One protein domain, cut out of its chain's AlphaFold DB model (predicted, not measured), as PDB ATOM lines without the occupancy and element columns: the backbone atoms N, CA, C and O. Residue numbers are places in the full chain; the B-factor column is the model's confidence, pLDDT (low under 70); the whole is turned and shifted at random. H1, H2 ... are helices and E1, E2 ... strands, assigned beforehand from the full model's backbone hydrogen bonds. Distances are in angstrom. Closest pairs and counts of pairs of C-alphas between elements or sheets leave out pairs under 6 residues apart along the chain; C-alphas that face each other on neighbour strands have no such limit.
ATOM      1  N   ASP A  47     -32.840 -93.507 -87.407       97.12
ATOM      2  CA  ASP A  47     -32.787 -93.400 -88.864       97.12
ATOM      3  C   ASP A  47     -31.437 -92.834 -89.300       97.12
ATOM      4  O   ASP A  47     -30.960 -91.834 -88.754       97.12
ATOM      5  N   VAL A  48     -30.841 -93.468 -90.308       96.25
ATOM      6  CA  VAL A  48     -29.565 -93.091 -90.931       96.25
ATOM      7  C   VAL A  48     -29.709 -93.072 -92.456       96.25
ATOM      8  O   VAL A  48     -30.620 -93.714 -92.984       96.25
ATOM      9  N   PRO A  49     -28.818 -92.393 -93.198       95.31
ATOM     10  CA  PRO A  49     -28.826 -92.479 -94.654       95.31
ATOM     11  C   PRO A  49     -28.661 -93.931 -95.129       95.31
ATOM     12  O   PRO A  49     -27.750 -94.640 -94.700       95.31
ATOM     13  N   ALA A  50     -29.522 -94.379 -96.042       93.69
ATOM     14  CA  ALA A  50     -29.566 -95.766 -96.506       93.69
ATOM     15  C   ALA A  50     -28.281 -96.206 -97.224       93.69
ATOM     16  O   ALA A  50     -27.956 -97.393 -97.232       93.69
ATOM     17  N   SER A  51     -27.527 -95.253 -97.777       91.88
ATOM     18  CA  SER A  51     -26.243 -95.484 -98.441       91.88
ATOM     19  C   SER A  51     -25.084 -95.772 -97.483       91.88
ATOM     20  O   SER A  51     -24.015 -96.184 -97.933       91.88
ATOM     21  N   TRP A  52     -25.249 -95.552 -96.174       94.00
ATOM     22  CA  TRP A  52     -24.164 -95.757 -95.217       94.00
ATOM     23  C   TRP A  52     -23.820 -97.237 -95.047       94.00
ATOM     24  O   TRP A  52     -24.691 -98.103 -94.960       94.00
ATOM     25  N   GLY A  53     -22.526 -97.534 -94.958       92.38
ATOM     26  CA  GLY A  53     -22.042 -98.876 -94.641       92.38
ATOM     27  C   GLY A  53     -22.245 -99.255 -93.172       92.38
ATOM     28  O   GLY A  53     -22.830 -98.515 -92.378       92.38
ATOM     29  N   TYR A  54     -21.706-100.415 -92.803       91.56
ATOM     30  CA  TYR A  54     -21.703-100.923 -91.433       91.56
ATOM     31  C   TYR A  54     -20.283-100.944 -90.865       91.56
ATOM     32  O   TYR A  54     -19.355-101.430 -91.518       91.56
ATOM     33  N   GLY A  55     -20.133-100.500 -89.620       89.19
ATOM     34  CA  GLY A  55     -18.854-100.364 -88.927       89.19
ATOM     35  C   GLY A  55     -18.802-101.105 -87.591       89.19
ATOM     36  O   GLY A  55     -19.632-101.965 -87.294       89.19
ATOM     37  N   ALA A  56     -17.812-100.760 -86.775       88.19
ATOM     38  CA  ALA A  56     -17.688-101.151 -85.376       88.19
ATOM     39  C   ALA A  56     -17.825 -99.913 -84.477       88.19
ATOM     40  O   ALA A  56     -17.406 -98.816 -84.845       88.19
ATOM     41  N   ALA A  57     -18.416-100.097 -83.300       91.50
ATOM     42  CA  ALA A  57     -18.484 -99.090 -82.248       91.50
ATOM     43  C   ALA A  57     -17.510 -99.424 -81.108       91.50
ATOM     44  O   ALA A  57     -17.154-100.594 -80.931       91.50
ATOM     45  N   PRO A  58     -17.099 -98.421 -80.312       91.00
ATOM     46  CA  PRO A  58     -16.261 -98.645 -79.145       91.00
ATOM     47  C   PRO A  58     -16.862 -99.622 -78.138       91.00
ATOM     48  O   PRO A  58     -18.032 -99.521 -77.771       91.00
ATOM     49  N   VAL A  59     -16.019-100.531 -77.654       89.25
ATOM     50  CA  VAL A  59     -16.324-101.524 -76.624       89.25
ATOM     51  C   VAL A  59     -15.312-101.450 -75.493       89.25
ATOM     52  O   VAL A  59     -14.142-101.131 -75.712       89.25
ATOM     53  N   ARG A  60     -15.735-101.777 -74.272       87.81
ATOM     54  CA  ARG A  60     -14.821-101.887 -73.133       87.81
ATOM     55  C   ARG A  60     -14.147-103.257 -73.117       87.81
ATOM     56  O   ARG A  60     -14.806-104.278 -72.945       87.81
ATOM     57  N   VAL A  61     -12.824-103.267 -73.261       82.31
ATOM     58  CA  VAL A  61     -11.963-104.457 -73.204       82.31
ATOM     59  C   VAL A  61     -10.886-104.223 -72.153       82.31
ATOM     60  O   VAL A  61     -10.131-103.257 -72.234       82.31
ATOM     61  N   GLY A  62     -10.819-105.086 -71.135       82.69
ATOM     62  CA  GLY A  62      -9.772-105.003 -70.107       82.69
ATOM     63  C   GLY A  62      -9.738-103.676 -69.333       82.69
ATOM     64  O   GLY A  62      -8.666-103.237 -68.934       82.69
ATOM     65  N   GLY A  63     -10.889-103.016 -69.153       85.25
ATOM     66  CA  GLY A  63     -11.004-101.729 -68.451       85.25
ATOM     67  C   GLY A  63     -10.787-100.484 -69.322       85.25
ATOM     68  O   GLY A  63     -11.047 -99.379 -68.856       85.25
ATOM     69  N   SER A  64     -10.400-100.655 -70.586       86.56
ATOM     70  CA  SER A  64     -10.203 -99.566 -71.551       86.56
ATOM     71  C   SER A  64     -11.257 -99.613 -72.652       86.56
ATOM     72  O   SER A  64     -11.734-100.686 -73.012       86.56
ATOM     73  N   VAL A  65     -11.620 -98.455 -73.203       88.94
ATOM     74  CA  VAL A  65     -12.509 -98.372 -74.371       88.94
ATOM     75  C   VAL A  65     -11.668 -98.497 -75.641       88.94
ATOM     76  O   VAL A  65     -10.692 -97.766 -75.805       88.94
ATOM     77  N   SER A  66     -12.046 -99.403 -76.538       87.69
ATOM     78  CA  SER A  66     -11.327 -99.708 -77.778       87.69
ATOM     79  C   SER A  66     -12.295 -99.895 -78.943       87.69
ATOM     80  O   SER A  66     -13.417-100.348 -78.738       87.69
ATOM     81  N   VAL A  67     -11.864 -99.608 -80.173       84.81
ATOM     82  CA  VAL A  67     -12.578-100.031 -81.392       84.81
ATOM     83  C   VAL A  67     -11.778-101.064 -82.148       84.81
ATOM     84  O   VAL A  67     -10.590-100.874 -82.383       84.81
ATOM     85  N   CYS A  68     -12.460-102.132 -82.552       82.56
ATOM     86  CA  CYS A  68     -11.879-103.264 -83.256       82.56
ATOM     87  C   CYS A  68     -12.622-103.486 -84.583       82.56
ATOM     88  O   CYS A  68     -13.510-104.339 -84.683       82.56
ATOM     89  N   GLY A  69     -12.314-102.649 -85.578       78.94
ATOM     90  CA  GLY A  69     -12.939-102.653 -86.904       78.94
ATOM     91  C   GLY A  69     -13.018-101.260 -87.548       78.94
ATOM     92  O   GLY A  69     -12.577-100.277 -86.947       78.94
ATOM     93  N   PRO A  70     -13.577-101.151 -88.769       75.06
ATOM     94  CA  PRO A  70     -13.766 -99.867 -89.441       75.06
ATOM     95  C   PRO A  70     -14.765 -98.987 -88.678       75.06
ATOM     96  O   PRO A  70     -15.822 -99.458 -88.261       75.06
ATOM     97  N   VAL A  71     -14.435 -97.705 -88.512       76.06
ATOM     98  CA  VAL A  71     -15.229 -96.734 -87.728       76.06
ATOM     99  C   VAL A  71     -16.270 -95.972 -88.550       76.06
ATOM    100  O   VAL A  71     -17.123 -95.310 -87.965       76.06
ATOM    101  N   ALA A  72     -16.204 -96.058 -89.882       81.19
ATOM    102  CA  ALA A  72     -17.126 -95.387 -90.796       81.19
ATOM    103  C   ALA A  72     -18.490 -96.099 -90.873       81.19
ATOM    104  O   ALA A  72     -18.580 -97.324 -90.739       81.19
ATOM    105  N   GLY A  73     -19.550 -95.326 -91.133       89.44
ATOM    106  CA  GLY A  73     -20.920 -95.830 -91.249       89.44
ATOM    107  C   GLY A  73     -21.596 -96.089 -89.899       89.44
ATOM    108  O   GLY A  73     -21.394 -95.346 -88.939       89.44
ATOM    109  N   VAL A  74     -22.439 -97.124 -89.836       94.81
ATOM    110  CA  VAL A  74     -23.215 -97.488 -88.639       94.81
ATOM    111  C   VAL A  74     -22.502 -98.586 -87.854       94.81
ATOM    112  O   VAL A  74     -22.505 -99.755 -88.246       94.81
ATOM    113  N   GLY A  75     -21.874 -98.219 -86.742       92.31
ATOM    114  CA  GLY A  75     -21.140 -99.120 -85.862       92.31
ATOM    115  C   GLY A  75     -21.959 -99.670 -84.697       92.31
ATOM    116  O   GLY A  75     -22.834 -99.000 -84.145       92.31
ATOM    117  N   ARG A  76     -21.610-100.894 -84.292       92.12
ATOM    118  CA  ARG A  76     -22.160-101.615 -83.131       92.12
ATOM    119  C   ARG A  76     -21.029-102.154 -82.251       92.12
ATOM    120  O   ARG A  76     -19.944-102.406 -82.787       92.12
ATOM    121  N   PRO A  77     -21.240-102.361 -80.938       89.38
ATOM    122  CA  PRO A  77     -20.234-102.864 -80.005       89.38
ATOM    123  C   PRO A  77     -20.021-104.377 -80.192       89.38
ATOM    124  O   PRO A  77     -20.313-105.213 -79.329       89.38
ATOM    125  N   VAL A  78     -19.539-104.737 -81.377       84.56
ATOM    126  CA  VAL A  78     -19.220-106.092 -81.811       84.56
ATOM    127  C   VAL A  78     -17.755-106.094 -82.222       84.56
ATOM    128  O   VAL A  78     -17.316-105.238 -82.988       84.56
ATOM    129  N   LEU A  79     -16.990-107.051 -81.700       81.50
ATOM    130  CA  LEU A  79     -15.606-107.257 -82.114       81.50
ATOM    131  C   LEU A  79     -15.612-107.784 -83.553       81.50
ATOM    132  O   LEU A  79     -16.057-108.905 -83.790       81.50
ATOM    133  N   ARG A  80     -15.166-106.962 -84.507       74.38
ATOM    134  CA  ARG A  80     -15.083-107.333 -85.932       74.38
ATOM    135  C   ARG A  80     -13.664-107.678 -86.380       74.38
ATOM    136  O   ARG A  80     -13.488-108.232 -87.457       74.38
ATOM    137  N   SER A  81     -12.669-107.342 -85.567       77.06
ATOM    138  CA  SER A  81     -11.259-107.654 -85.776       77.06
ATOM    139  C   SER A  81     -10.600-107.942 -84.425       77.06
ATOM    140  O   SER A  81     -11.075-107.490 -83.384       77.06
ATOM    141  N   ASP A  82      -9.514-108.705 -84.450       79.88
ATOM    142  CA  ASP A  82      -8.555-108.862 -83.355       79.88
ATOM    143  C   ASP A  82      -7.623-107.645 -83.208       79.88
ATOM    144  O   ASP A  82      -7.012-107.448 -82.157       79.88
ATOM    145  N   VAL A  83      -7.552-106.792 -84.233       78.75
ATOM    146  CA  VAL A  83      -6.825-105.523 -84.211       78.75
ATOM    147  C   VAL A  83      -7.729-104.429 -83.657       78.75
ATOM    148  O   VAL A  83      -8.747-104.067 -84.249       78.75
ATOM    149  N   CYS A  84      -7.320-103.868 -82.521       83.56
ATOM    150  CA  CYS A  84      -8.044-102.814 -81.826       83.56
ATOM    151  C   CYS A  84      -7.197-101.544 -81.684       83.56
ATOM    152  O   CYS A  84      -5.991-101.609 -81.449       83.56
ATOM    153  N   ALA A  85      -7.851-100.387 -81.733       82.56
ATOM    154  CA  ALA A  85      -7.273 -99.100 -81.366       82.56
ATOM    155  C   ALA A  85      -7.911 -98.587 -80.066       82.56
ATOM    156  O   ALA A  85      -9.132 -98.634 -79.908       82.56
ATOM    157  N   ALA A  86      -7.092 -98.075 -79.143       83.56
ATOM    158  CA  ALA A  86      -7.576 -97.466 -77.906       83.56
ATOM    159  C   ALA A  86      -8.317 -96.148 -78.196       83.56
ATOM    160  O   ALA A  86      -7.842 -95.316 -78.968       83.56
ATOM    161  N   TYR A  87      -9.468 -95.935 -77.559       80.75
ATOM    162  CA  TYR A  87     -10.221 -94.684 -77.633       80.75
ATOM    163  C   TYR A  87      -9.692 -93.650 -76.616       80.75
ATOM    164  O   TYR A  87      -9.390 -94.024 -75.481       80.75
ATOM    165  N   PRO A  88      -9.626 -92.344 -76.955       75.19
ATOM    166  CA  PRO A  88      -9.975 -91.741 -78.242       75.19
ATOM    167  C   PRO A  88      -8.840 -91.837 -79.272       75.19
ATOM    168  O   PRO A  88      -7.917 -91.023 -79.258       75.19
ATOM    169  N   TRP A  89      -8.952 -92.762 -80.233       68.94
ATOM    170  CA  TRP A  89      -7.967 -92.919 -81.314       68.94
ATOM    171  C   TRP A  89      -7.957 -91.708 -82.258       68.94
ATOM    172  O   TRP A  89      -6.948 -91.412 -82.892       68.94
ATOM    173  N   LEU A  90      -9.075 -90.972 -82.326       65.44
ATOM    174  CA  LEU A  90      -9.248 -89.799 -83.187       65.44
ATOM    175  C   LEU A  90      -8.372 -88.607 -82.790       65.44
ATOM    176  O   LEU A  90      -8.142 -87.745 -83.625       65.44
ATOM    177  N   ARG A  91      -7.844 -88.534 -81.558       62.97
ATOM    178  CA  ARG A  91      -7.020 -87.383 -81.129       62.97
ATOM    179  C   ARG A  91      -5.657 -87.286 -81.829       62.97
ATOM    180  O   ARG A  91      -4.990 -86.271 -81.677       62.97
ATOM    181  N   GLY A  92      -5.241 -88.319 -82.562       59.47
ATOM    182  CA  GLY A  92      -3.995 -88.322 -83.338       59.47
ATOM    183  C   GLY A  92      -4.143 -88.826 -84.774       59.47
ATOM    184  O   GLY A  92      -3.150 -88.869 -85.496       59.47
ATOM    185  N   MET A  93      -5.350 -89.212 -85.195       57.31
ATOM    186  CA  MET A  93      -5.625 -89.552 -86.589       57.31
ATOM    187  C   MET A  93      -6.192 -88.325 -87.299       57.31
ATOM    188  O   MET A  93      -6.927 -87.564 -86.666       57.31
ATOM    189  N   PRO A  94      -5.902 -88.116 -88.597       56.75
ATOM    190  CA  PRO A  94      -6.706 -87.188 -89.379       56.75
ATOM    191  C   PRO A  94      -8.154 -87.635 -89.199       56.75
ATOM    192  O   PRO A  94      -8.470 -88.786 -89.508       56.75
ATOM    193  N   ALA A  95      -8.991 -86.785 -88.596       55.88
ATOM    194  CA  ALA A  95     -10.400 -87.094 -88.422       55.88
ATOM    195  C   ALA A  95     -10.908 -87.520 -89.797       55.88
ATOM    196  O   ALA A  95     -10.838 -86.734 -90.745       55.88
ATOM    197  N   SER A  96     -11.301 -88.788 -89.950       58.31
ATOM    198  CA  SER A  96     -11.897 -89.218 -91.204       58.31
ATOM    199  C   SER A  96     -13.112 -88.321 -91.382       58.31
ATOM    200  O   SER A  96     -14.008 -88.336 -90.541       58.31
ATOM    201  N   ALA A  97     -13.106 -87.490 -92.424       66.06
ATOM    202  CA  ALA A  97     -14.189 -86.547 -92.694       66.06
ATOM    203  C   ALA A  97     -15.531 -87.261 -92.939       66.06
ATOM    204  O   ALA A  97     -16.575 -86.616 -93.002       66.06
ATOM    205  N   GLU A  98     -15.498 -88.586 -93.083       85.81
ATOM    206  CA  GLU A  98     -16.675 -89.423 -93.207       85.81
ATOM    207  C   GLU A  98     -17.486 -89.438 -91.903       85.81
ATOM    208  O   GLU A  98     -16.953 -89.758 -90.834       85.81
ATOM    209  N   PRO A  99     -18.782 -89.103 -91.980       91.38
ATOM    210  CA  PRO A  99     -19.667 -89.160 -90.833       91.38
ATOM    211  C   PRO A  99     -19.928 -90.610 -90.402       91.38
ATOM    212  O   PRO A  99     -19.904 -91.542 -91.211       91.38
ATOM    213  N   TYR A 100     -20.202 -90.799 -89.113       93.56
ATOM    214  CA  TYR A 100     -20.514 -92.111 -88.549       93.56
ATOM    215  C   TYR A 100     -21.546 -92.031 -87.424       93.56
ATOM    216  O   TYR A 100     -21.756 -90.985 -86.802       93.56
ATOM    217  N   VAL A 101     -22.173 -93.176 -87.161       96.50
ATOM    218  CA  VAL A 101     -23.134 -93.410 -86.079       96.50
ATOM    219  C   VAL A 101     -22.683 -94.627 -85.295       96.50
ATOM    220  O   VAL A 101     -22.416 -95.665 -85.889       96.50
ATOM    221  N   TRP A 102     -22.654 -94.544 -83.969       96.44
ATOM    222  CA  TRP A 102     -22.477 -95.710 -83.109       96.44
ATOM    223  C   TRP A 102     -23.683 -95.917 -82.212       96.44
ATOM    224  O   TRP A 102     -24.121 -95.004 -81.511       96.44
ATOM    225  N   LEU A 103     -24.169 -97.152 -82.208       96.12
ATOM    226  CA  LEU A 103     -25.273 -97.603 -81.381       96.12
ATOM    227  C   LEU A 103     -24.738 -98.452 -80.231       96.12
ATOM    228  O   LEU A 103     -24.147 -99.497 -80.476       96.12
ATOM    229  N   GLY A 104     -24.935 -98.018 -78.988       95.12
ATOM    230  CA  GLY A 104     -24.492 -98.739 -77.792       95.12
ATOM    231  C   GLY A 104     -22.988 -98.666 -77.514       95.12
ATOM    232  O   GLY A 104     -22.454 -99.558 -76.857       95.12
ATOM    233  N   ALA A 105     -22.291 -97.644 -78.023       93.75
ATOM    234  CA  ALA A 105     -20.888 -97.405 -77.683       93.75
ATOM    235  C   ALA A 105     -20.728 -97.098 -76.187       93.75
ATOM    236  O   ALA A 105     -21.502 -96.326 -75.624       93.75
ATOM    237  N   ASP A 106     -19.694 -97.634 -75.545       91.75
ATOM    238  CA  ASP A 106     -19.425 -97.376 -74.122       91.75
ATOM    239  C   ASP A 106     -18.752 -96.004 -73.915       91.75
ATOM    240  O   ASP A 106     -17.566 -95.900 -73.594       91.75
ATOM    241  N   LEU A 107     -19.512 -94.946 -74.211       92.75
ATOM    242  CA  LEU A 107     -19.119 -93.544 -74.158       92.75
ATOM    243  C   LEU A 107     -20.108 -92.752 -73.308       92.75
ATOM    244  O   LEU A 107     -21.323 -92.895 -73.442       92.75
ATOM    245  N   GLU A 108     -19.578 -91.859 -72.481       93.75
ATOM    246  CA  GLU A 108     -20.398 -90.934 -71.705       93.75
ATOM    247  C   GLU A 108     -21.126 -89.934 -72.622       93.75
ATOM    248  O   GLU A 108     -20.524 -89.430 -73.580       93.75
ATOM    249  N   PRO A 109     -22.396 -89.590 -72.330       97.56
ATOM    250  CA  PRO A 109     -23.103 -88.526 -73.030       97.56
ATOM    251  C   PRO A 109     -22.353 -87.190 -72.989       97.56
ATOM    252  O   PRO A 109     -21.797 -86.787 -71.968       97.56
ATOM    253  N   GLY A 110     -22.373 -86.468 -74.106       96.88
ATOM    254  CA  GLY A 110     -21.666 -85.202 -74.265       96.88
ATOM    255  C   GLY A 110     -21.181 -84.971 -75.690       96.88
ATOM    256  O   GLY A 110     -21.389 -85.792 -76.581       96.88
ATOM    257  N   ALA A 111     -20.522 -83.835 -75.908       95.38
ATOM    258  CA  ALA A 111     -19.977 -83.466 -77.208       95.38
ATOM    259  C   ALA A 111     -18.457 -83.293 -77.146       95.38
ATOM    260  O   ALA A 111     -17.928 -82.613 -76.266       95.38
ATOM    261  N   VAL A 112     -17.759 -83.867 -78.123       92.25
ATOM    262  CA  VAL A 112     -16.316 -83.727 -78.327       92.25
ATOM    263  C   VAL A 112     -16.086 -83.108 -79.700       92.25
ATOM    264  O   VAL A 112     -16.677 -83.526 -80.694       92.25
ATOM    265  N   ARG A 113     -15.226 -82.088 -79.756       90.25
ATOM    266  CA  ARG A 113     -14.767 -81.492 -81.014       90.25
ATOM    267  C   ARG A 113     -13.393 -82.047 -81.351       90.25
ATOM    268  O   ARG A 113     -12.508 -82.021 -80.496       90.25
ATOM    269  N   TYR A 114     -13.245 -82.530 -82.573       84.69
ATOM    270  CA  TYR A 114     -11.967 -82.954 -83.132       84.69
ATOM    271  C   TYR A 114     -11.441 -81.896 -84.104       84.69
ATOM    272  O   TYR A 114     -12.158 -80.964 -84.489       84.69
ATOM    273  N   ASP A 115     -10.185 -82.054 -84.515       77.88
ATOM    274  CA  ASP A 115      -9.621 -81.272 -85.611       77.88
ATOM    275  C   ASP A 115     -10.426 -81.507 -86.907       77.88
ATOM    276  O   ASP A 115     -11.099 -82.527 -87.069       77.88
ATOM    277  N   GLY A 116     -10.411 -80.544 -87.834       76.19
ATOM    278  CA  GLY A 116     -11.171 -80.655 -89.090       76.19
ATOM    279  C   GLY A 116     -12.685 -80.425 -88.957       76.19
ATOM    280  O   GLY A 116     -13.445 -80.868 -89.810       76.19
ATOM    281  N   ALA A 117     -13.123 -79.725 -87.903       83.62
ATOM    282  CA  ALA A 117     -14.519 -79.338 -87.645       83.62
ATOM    283  C   ALA A 117     -15.509 -80.497 -87.404       83.62
ATOM    284  O   ALA A 117     -16.718 -80.267 -87.343       83.62
ATOM    285  N   VAL A 118     -15.026 -81.729 -87.210       89.31
ATOM    286  CA  VAL A 118     -15.879 -82.861 -86.831       89.31
ATOM    287  C   VAL A 118     -16.345 -82.687 -85.386       89.31
ATOM    288  O   VAL A 118     -15.541 -82.518 -84.464       89.31
ATOM    289  N   VAL A 119     -17.659 -82.767 -85.178       92.88
ATOM    290  CA  VAL A 119     -18.270 -82.813 -83.847       92.88
ATOM    291  C   VAL A 119     -18.855 -84.198 -83.640       92.88
ATOM    292  O   VAL A 119     -19.734 -84.601 -84.399       92.88
ATOM    293  N   GLN A 120     -18.393 -84.890 -82.601       93.94
ATOM    294  CA  GLN A 120     -19.004 -86.115 -82.100       93.94
ATOM    295  C   GLN A 120     -19.907 -85.772 -80.924       93.94
ATOM    296  O   GLN A 120     -19.468 -85.152 -79.959       93.94
ATOM    297  N   GLU A 121     -21.158 -86.191 -80.996       97.12
ATOM    298  CA  GLU A 121     -22.168 -85.959 -79.972       97.12
ATOM    299  C   GLU A 121     -22.762 -87.295 -79.548       97.12
ATOM    300  O   GLU A 121     -23.139 -88.106 -80.391       97.12
ATOM    301  N   THR A 122     -22.800 -87.523 -78.241       97.75
ATOM    302  CA  THR A 122     -23.312 -88.740 -77.616       97.75
ATOM    303  C   THR A 122     -24.496 -88.381 -76.736       97.75
ATOM    304  O   THR A 122     -24.385 -87.500 -75.883       97.75
ATOM    305  N   ILE A 123     -25.614 -89.076 -76.914       97.88
ATOM    306  CA  ILE A 123     -26.794 -88.981 -76.051       97.88
ATOM    307  C   ILE A 123     -27.134 -90.360 -75.485       97.88
ATOM    308  O   ILE A 123     -26.759 -91.379 -76.061       97.88
ATOM    309  N   ALA A 124     -27.864 -90.393 -74.370       96.81
ATOM    310  CA  ALA A 124     -28.465 -91.613 -73.844       96.81
ATOM    311  C   ALA A 124     -29.976 -91.593 -74.107       96.81
ATOM    312  O   ALA A 124     -30.648 -90.612 -73.790       96.81
ATOM    313  N   VAL A 125     -30.497 -92.677 -74.675       95.25
ATOM    314  CA  VAL A 125     -31.920 -92.878 -74.970       95.25
ATOM    315  C   VAL A 125     -32.283 -94.288 -74.514       95.25
ATOM    316  O   VAL A 125     -31.666 -95.252 -74.956       95.25
ATOM    317  N   GLU A 126     -33.244 -94.408 -73.593       88.12
ATOM    318  CA  GLU A 126     -33.693 -95.705 -73.045       88.12
ATOM    319  C   GLU A 126     -32.547 -96.587 -72.499       88.12
ATOM    320  O   GLU A 126     -32.536 -97.803 -72.663       88.12
ATOM    321  N   GLY A 127     -31.535 -95.975 -71.873       90.69
ATOM    322  CA  GLY A 127     -30.381 -96.703 -71.325       90.69
ATOM    323  C   GLY A 127     -29.354 -97.175 -72.363       90.69
ATOM    324  O   GLY A 127     -28.361 -97.790 -71.982       90.69
ATOM    325  N   THR A 128     -29.542 -96.841 -73.643       94.88
ATOM    326  CA  THR A 128     -28.590 -97.098 -74.732       94.88
ATOM    327  C   THR A 128     -27.981 -95.787 -75.221       94.88
ATOM    328  O   THR A 128     -28.654 -94.762 -75.330       94.88
ATOM    329  N   THR A 129     -26.687 -95.798 -75.518       96.94
ATOM    330  CA  THR A 129     -25.980 -94.636 -76.063       96.94
ATOM    331  C   THR A 129     -26.142 -94.555 -77.580       96.94
ATOM    332  O   THR A 129     -26.072 -95.557 -78.292       96.94
ATOM    333  N   LEU A 130     -26.317 -93.340 -78.090       97.94
ATOM    334  CA  LEU A 130     -26.251 -93.020 -79.512       97.94
ATOM    335  C   LEU A 130     -25.166 -91.973 -79.706       97.94
ATOM    336  O   LEU A 130     -25.269 -90.876 -79.163       97.94
ATOM    337  N   THR A 131     -24.140 -92.313 -80.478       97.12
ATOM    338  CA  THR A 131     -23.068 -91.387 -80.852       97.12
ATOM    339  C   THR A 131     -23.179 -91.050 -82.327       97.12
ATOM    340  O   THR A 131     -23.315 -91.952 -83.147       97.12
ATOM    341  N   VAL A 132     -23.072 -89.775 -82.679       96.56
ATOM    342  CA  VAL A 132     -23.037 -89.321 -84.070       96.56
ATOM    343  C   VAL A 132     -21.882 -88.354 -84.238       96.56
ATOM    344  O   VAL A 132     -21.801 -87.364 -83.509       96.56
ATOM    345  N   ALA A 133     -21.013 -88.609 -85.211       93.75
ATOM    346  CA  ALA A 133     -19.973 -87.668 -85.593       93.75
ATOM    347  C   ALA A 133     -20.149 -87.200 -87.029       93.75
ATOM    348  O   ALA A 133     -20.338 -88.002 -87.939       93.75
ATOM    349  N   SER A 134     -20.092 -85.884 -87.217       93.12
ATOM    350  CA  SER A 134     -20.186 -85.246 -88.528       93.12
ATOM    351  C   SER A 134     -19.647 -83.815 -88.464       93.12
ATOM    352  O   SER A 134     -19.709 -83.168 -87.412       93.12
ATOM    353  N   THR A 135     -19.148 -83.306 -89.592       92.75
ATOM    354  CA  THR A 135     -18.911 -81.866 -89.807       92.75
ATOM    355  C   THR A 135     -20.218 -81.103 -90.063       92.75
ATOM    356  O   THR A 135     -20.292 -79.899 -89.826       92.75
ATOM    357  N   ASP A 136     -21.271 -81.804 -90.486       93.75
ATOM    358  CA  ASP A 136     -22.609 -81.268 -90.726       93.75
ATOM    359  C   ASP A 136     -23.469 -81.355 -89.451       93.75
ATOM    360  O   ASP A 136     -23.837 -82.436 -88.973       93.75
ATOM    361  N   ALA A 137     -23.800 -80.189 -88.890       95.31
ATOM    362  CA  ALA A 137     -24.655 -80.075 -87.714       95.31
ATOM    363  C   ALA A 137     -26.126 -80.434 -87.981       95.31
ATOM    364  O   ALA A 137     -26.781 -80.947 -87.073       95.31
ATOM    365  N   GLY A 138     -26.634 -80.193 -89.193       94.94
ATOM    366  CA  GLY A 138     -27.993 -80.549 -89.599       94.94
ATOM    367  C   GLY A 138     -28.168 -82.061 -89.676       94.94
ATOM    368  O   GLY A 138     -29.084 -82.603 -89.056       94.94
ATOM    369  N   LEU A 139     -27.233 -82.756 -90.333       95.00
ATOM    370  CA  LEU A 139     -27.214 -84.221 -90.389       95.00
ATOM    371  C   LEU A 139     -27.161 -84.837 -88.986       95.00
ATOM    372  O   LEU A 139     -27.954 -85.723 -88.664       95.00
ATOM    373  N   ARG A 140     -26.269 -84.330 -88.124       96.56
ATOM    374  CA  ARG A 140     -26.147 -84.804 -86.740       96.56
ATOM    375  C   ARG A 140     -27.441 -84.605 -85.953       96.56
ATOM    376  O   ARG A 140     -27.916 -85.545 -85.323       96.56
ATOM    377  N   ALA A 141     -28.035 -83.414 -86.024       97.06
ATOM    378  CA  ALA A 141     -29.291 -83.115 -85.342       97.06
ATOM    379  C   ALA A 141     -30.454 -83.983 -85.852       97.06
ATOM    380  O   ALA A 141     -31.285 -84.409 -85.049       97.06
ATOM    381  N   ARG A 142     -30.505 -84.268 -87.159       96.56
ATOM    382  CA  ARG A 142     -31.526 -85.128 -87.774       96.56
ATOM    383  C   ARG A 142     -31.417 -86.575 -87.291       96.56
ATOM    384  O   ARG A 142     -32.426 -87.139 -86.886       96.56
ATOM    385  N   ILE A 143     -30.208 -87.142 -87.270       97.50
ATOM    386  CA  ILE A 143     -29.973 -88.508 -86.775       97.50
ATOM    387  C   ILE A 143     -30.259 -88.598 -85.270       97.50
ATOM    388  O   ILE A 143     -31.002 -89.466 -84.831       97.50
ATOM    389  N   LEU A 144     -29.722 -87.685 -84.456       98.12
ATOM    390  CA  LEU A 144     -29.981 -87.695 -83.010       98.12
ATOM    391  C   LEU A 144     -31.472 -87.507 -82.693       98.12
ATOM    392  O   LEU A 144     -31.987 -88.115 -81.761       98.12
ATOM    393  N   GLY A 145     -32.169 -86.680 -83.475       97.50
ATOM    394  CA  GLY A 145     -33.600 -86.430 -83.324       97.50
ATOM    395  C   GLY A 145     -34.507 -87.576 -83.783       97.50
ATOM    396  O   GLY A 145     -35.676 -87.577 -83.407       97.50
ATOM    397  N   SER A 146     -34.004 -88.535 -84.570       97.75
ATOM    398  CA  SER A 146     -34.764 -89.719 -85.005       97.75
ATOM    399  C   SER A 146     -34.699 -90.879 -84.004       97.75
ATOM    400  O   SER A 146     -35.447 -91.854 -84.136       97.75
ATOM    401  N   ALA A 147     -33.828 -90.761 -82.995       97.75
ATOM    402  CA  ALA A 147     -33.643 -91.732 -81.930       97.75
ATOM    403  C   ALA A 147     -34.956 -91.983 -81.179       97.75
ATOM    404  O   ALA A 147     -35.553 -91.072 -80.599       97.75
ATOM    405  N   ARG A 148     -35.402 -93.236 -81.183       95.81
ATOM    406  CA  ARG A 148     -36.672 -93.652 -80.584       95.81
ATOM    407  C   ARG A 148     -36.582 -95.068 -80.025       95.81
ATOM    408  O   ARG A 148     -35.753 -95.850 -80.486       95.81
TER     409      ARG A 148
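Overview. This is residues 47 to 148 of the 268 residues of an uncharacterized protein of Nocardioides kongjuensis (UniProt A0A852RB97). The domain is built on one twisted and curled sheet of six strands, with a single helix, H1, packed along one face over E9. At the end of the longest axis away from H1, the small hairpin of E3 and E4 makes a second, separate pair of strands, and a long link, residues 77 to 99, runs past that hairpin. The printed part has 102 residues, with nine named strands followed by one named helix, E1 to E9 and then H1; the large sheet is mixed, in the order E2, E5, E6, E9, E8, E7. The class is mixed, helices and strands, although under half of the residues are in named elements. The whole is compact, with a radius of gyration of the C-alphas of 12.6 A, and rounded, with spans of 35 by 31 by 26 A.

Arrangement. In the large sheet, E9, residues 128 to 134, is the antiparallel neighbour of E8, residues 119 to 125, with N 121 and O 132 2.8 A apart, within hydrogen-bond range. On the other side of E9, E6, residues 100 to 103, is antiparallel to it at 178 degrees, with N 102 and O 131 2.8 A apart. E7, residues 110 to 113, is an edge strand and antiparallel to E8, with N 112 and O 120 2.8 A apart. E7, E8 and E9 form a meander, each strand the antiparallel neighbour of the one before; with E6, the antiparallel neighbour of E9, they make a Greek key, four strands in a row whose first pairs with the fourth. E5, residues 73 to 76, is parallel to E6 at 21 degrees, with N 75 and O 101 2.7 A apart. The other edge strand, E2, residues 54 to 56, is parallel to E5 at 48 degrees, with N 55 and O 74 2.8 A apart. H1, residues 137 to 146, is on one face of this sheet, an arrangement of two layers, at a height over the sheet of 8.9 A. It lies over E9 and runs along the strands, at 16 degrees to E9 on the local plane; their closest C-alphas are those of Val 132 and Arg 140, 6.1 A apart. In H1 every O i to N i+4 pair is within hydrogen-bond range. E2 runs on into E3, residues 59 to 61, across a break of 2 residues at 32 degrees. E3 and E4, residues 64 to 67, form an antiparallel hairpin, with N 59 and O 66 2.8 A apart. E1, residues 47 to 49, pairs with no named strand; its closest C-alpha to H1 is that of Asp 47, 5.7 A from that of Ser 146.

Along the chain. E9 is 20.0 A from first to last C-alpha, and E8 is 19.1 A. H1 is 14.2 A, E7 10.3 A, E6 10.2 A, E4 10.1 A and E5 10.0 A; E1, E2 and E3 have three residues each. E1 begins at C-alpha 47, (-32.787, -93.400, -88.864). E9 begins at C-alpha 128, (-28.590, -97.098, -74.732). H1 ends at C-alpha 146, (-34.764, -89.719, -85.005).

Size, cuts and confidence. The two C-alphas farthest apart are those of Gly 62 and Gly 138, at 36.2 A, while the first and last printed C-alphas are 9.1 A apart. The printed part has no cut. The link from E5 to E6 is long, with 23 residues; within it, residues 85 to 86 pair antiparallel with residues 66 to 67 of E4. The mean pLDDT of the printed part is 87.7, and residues 89 to 97 are under 70.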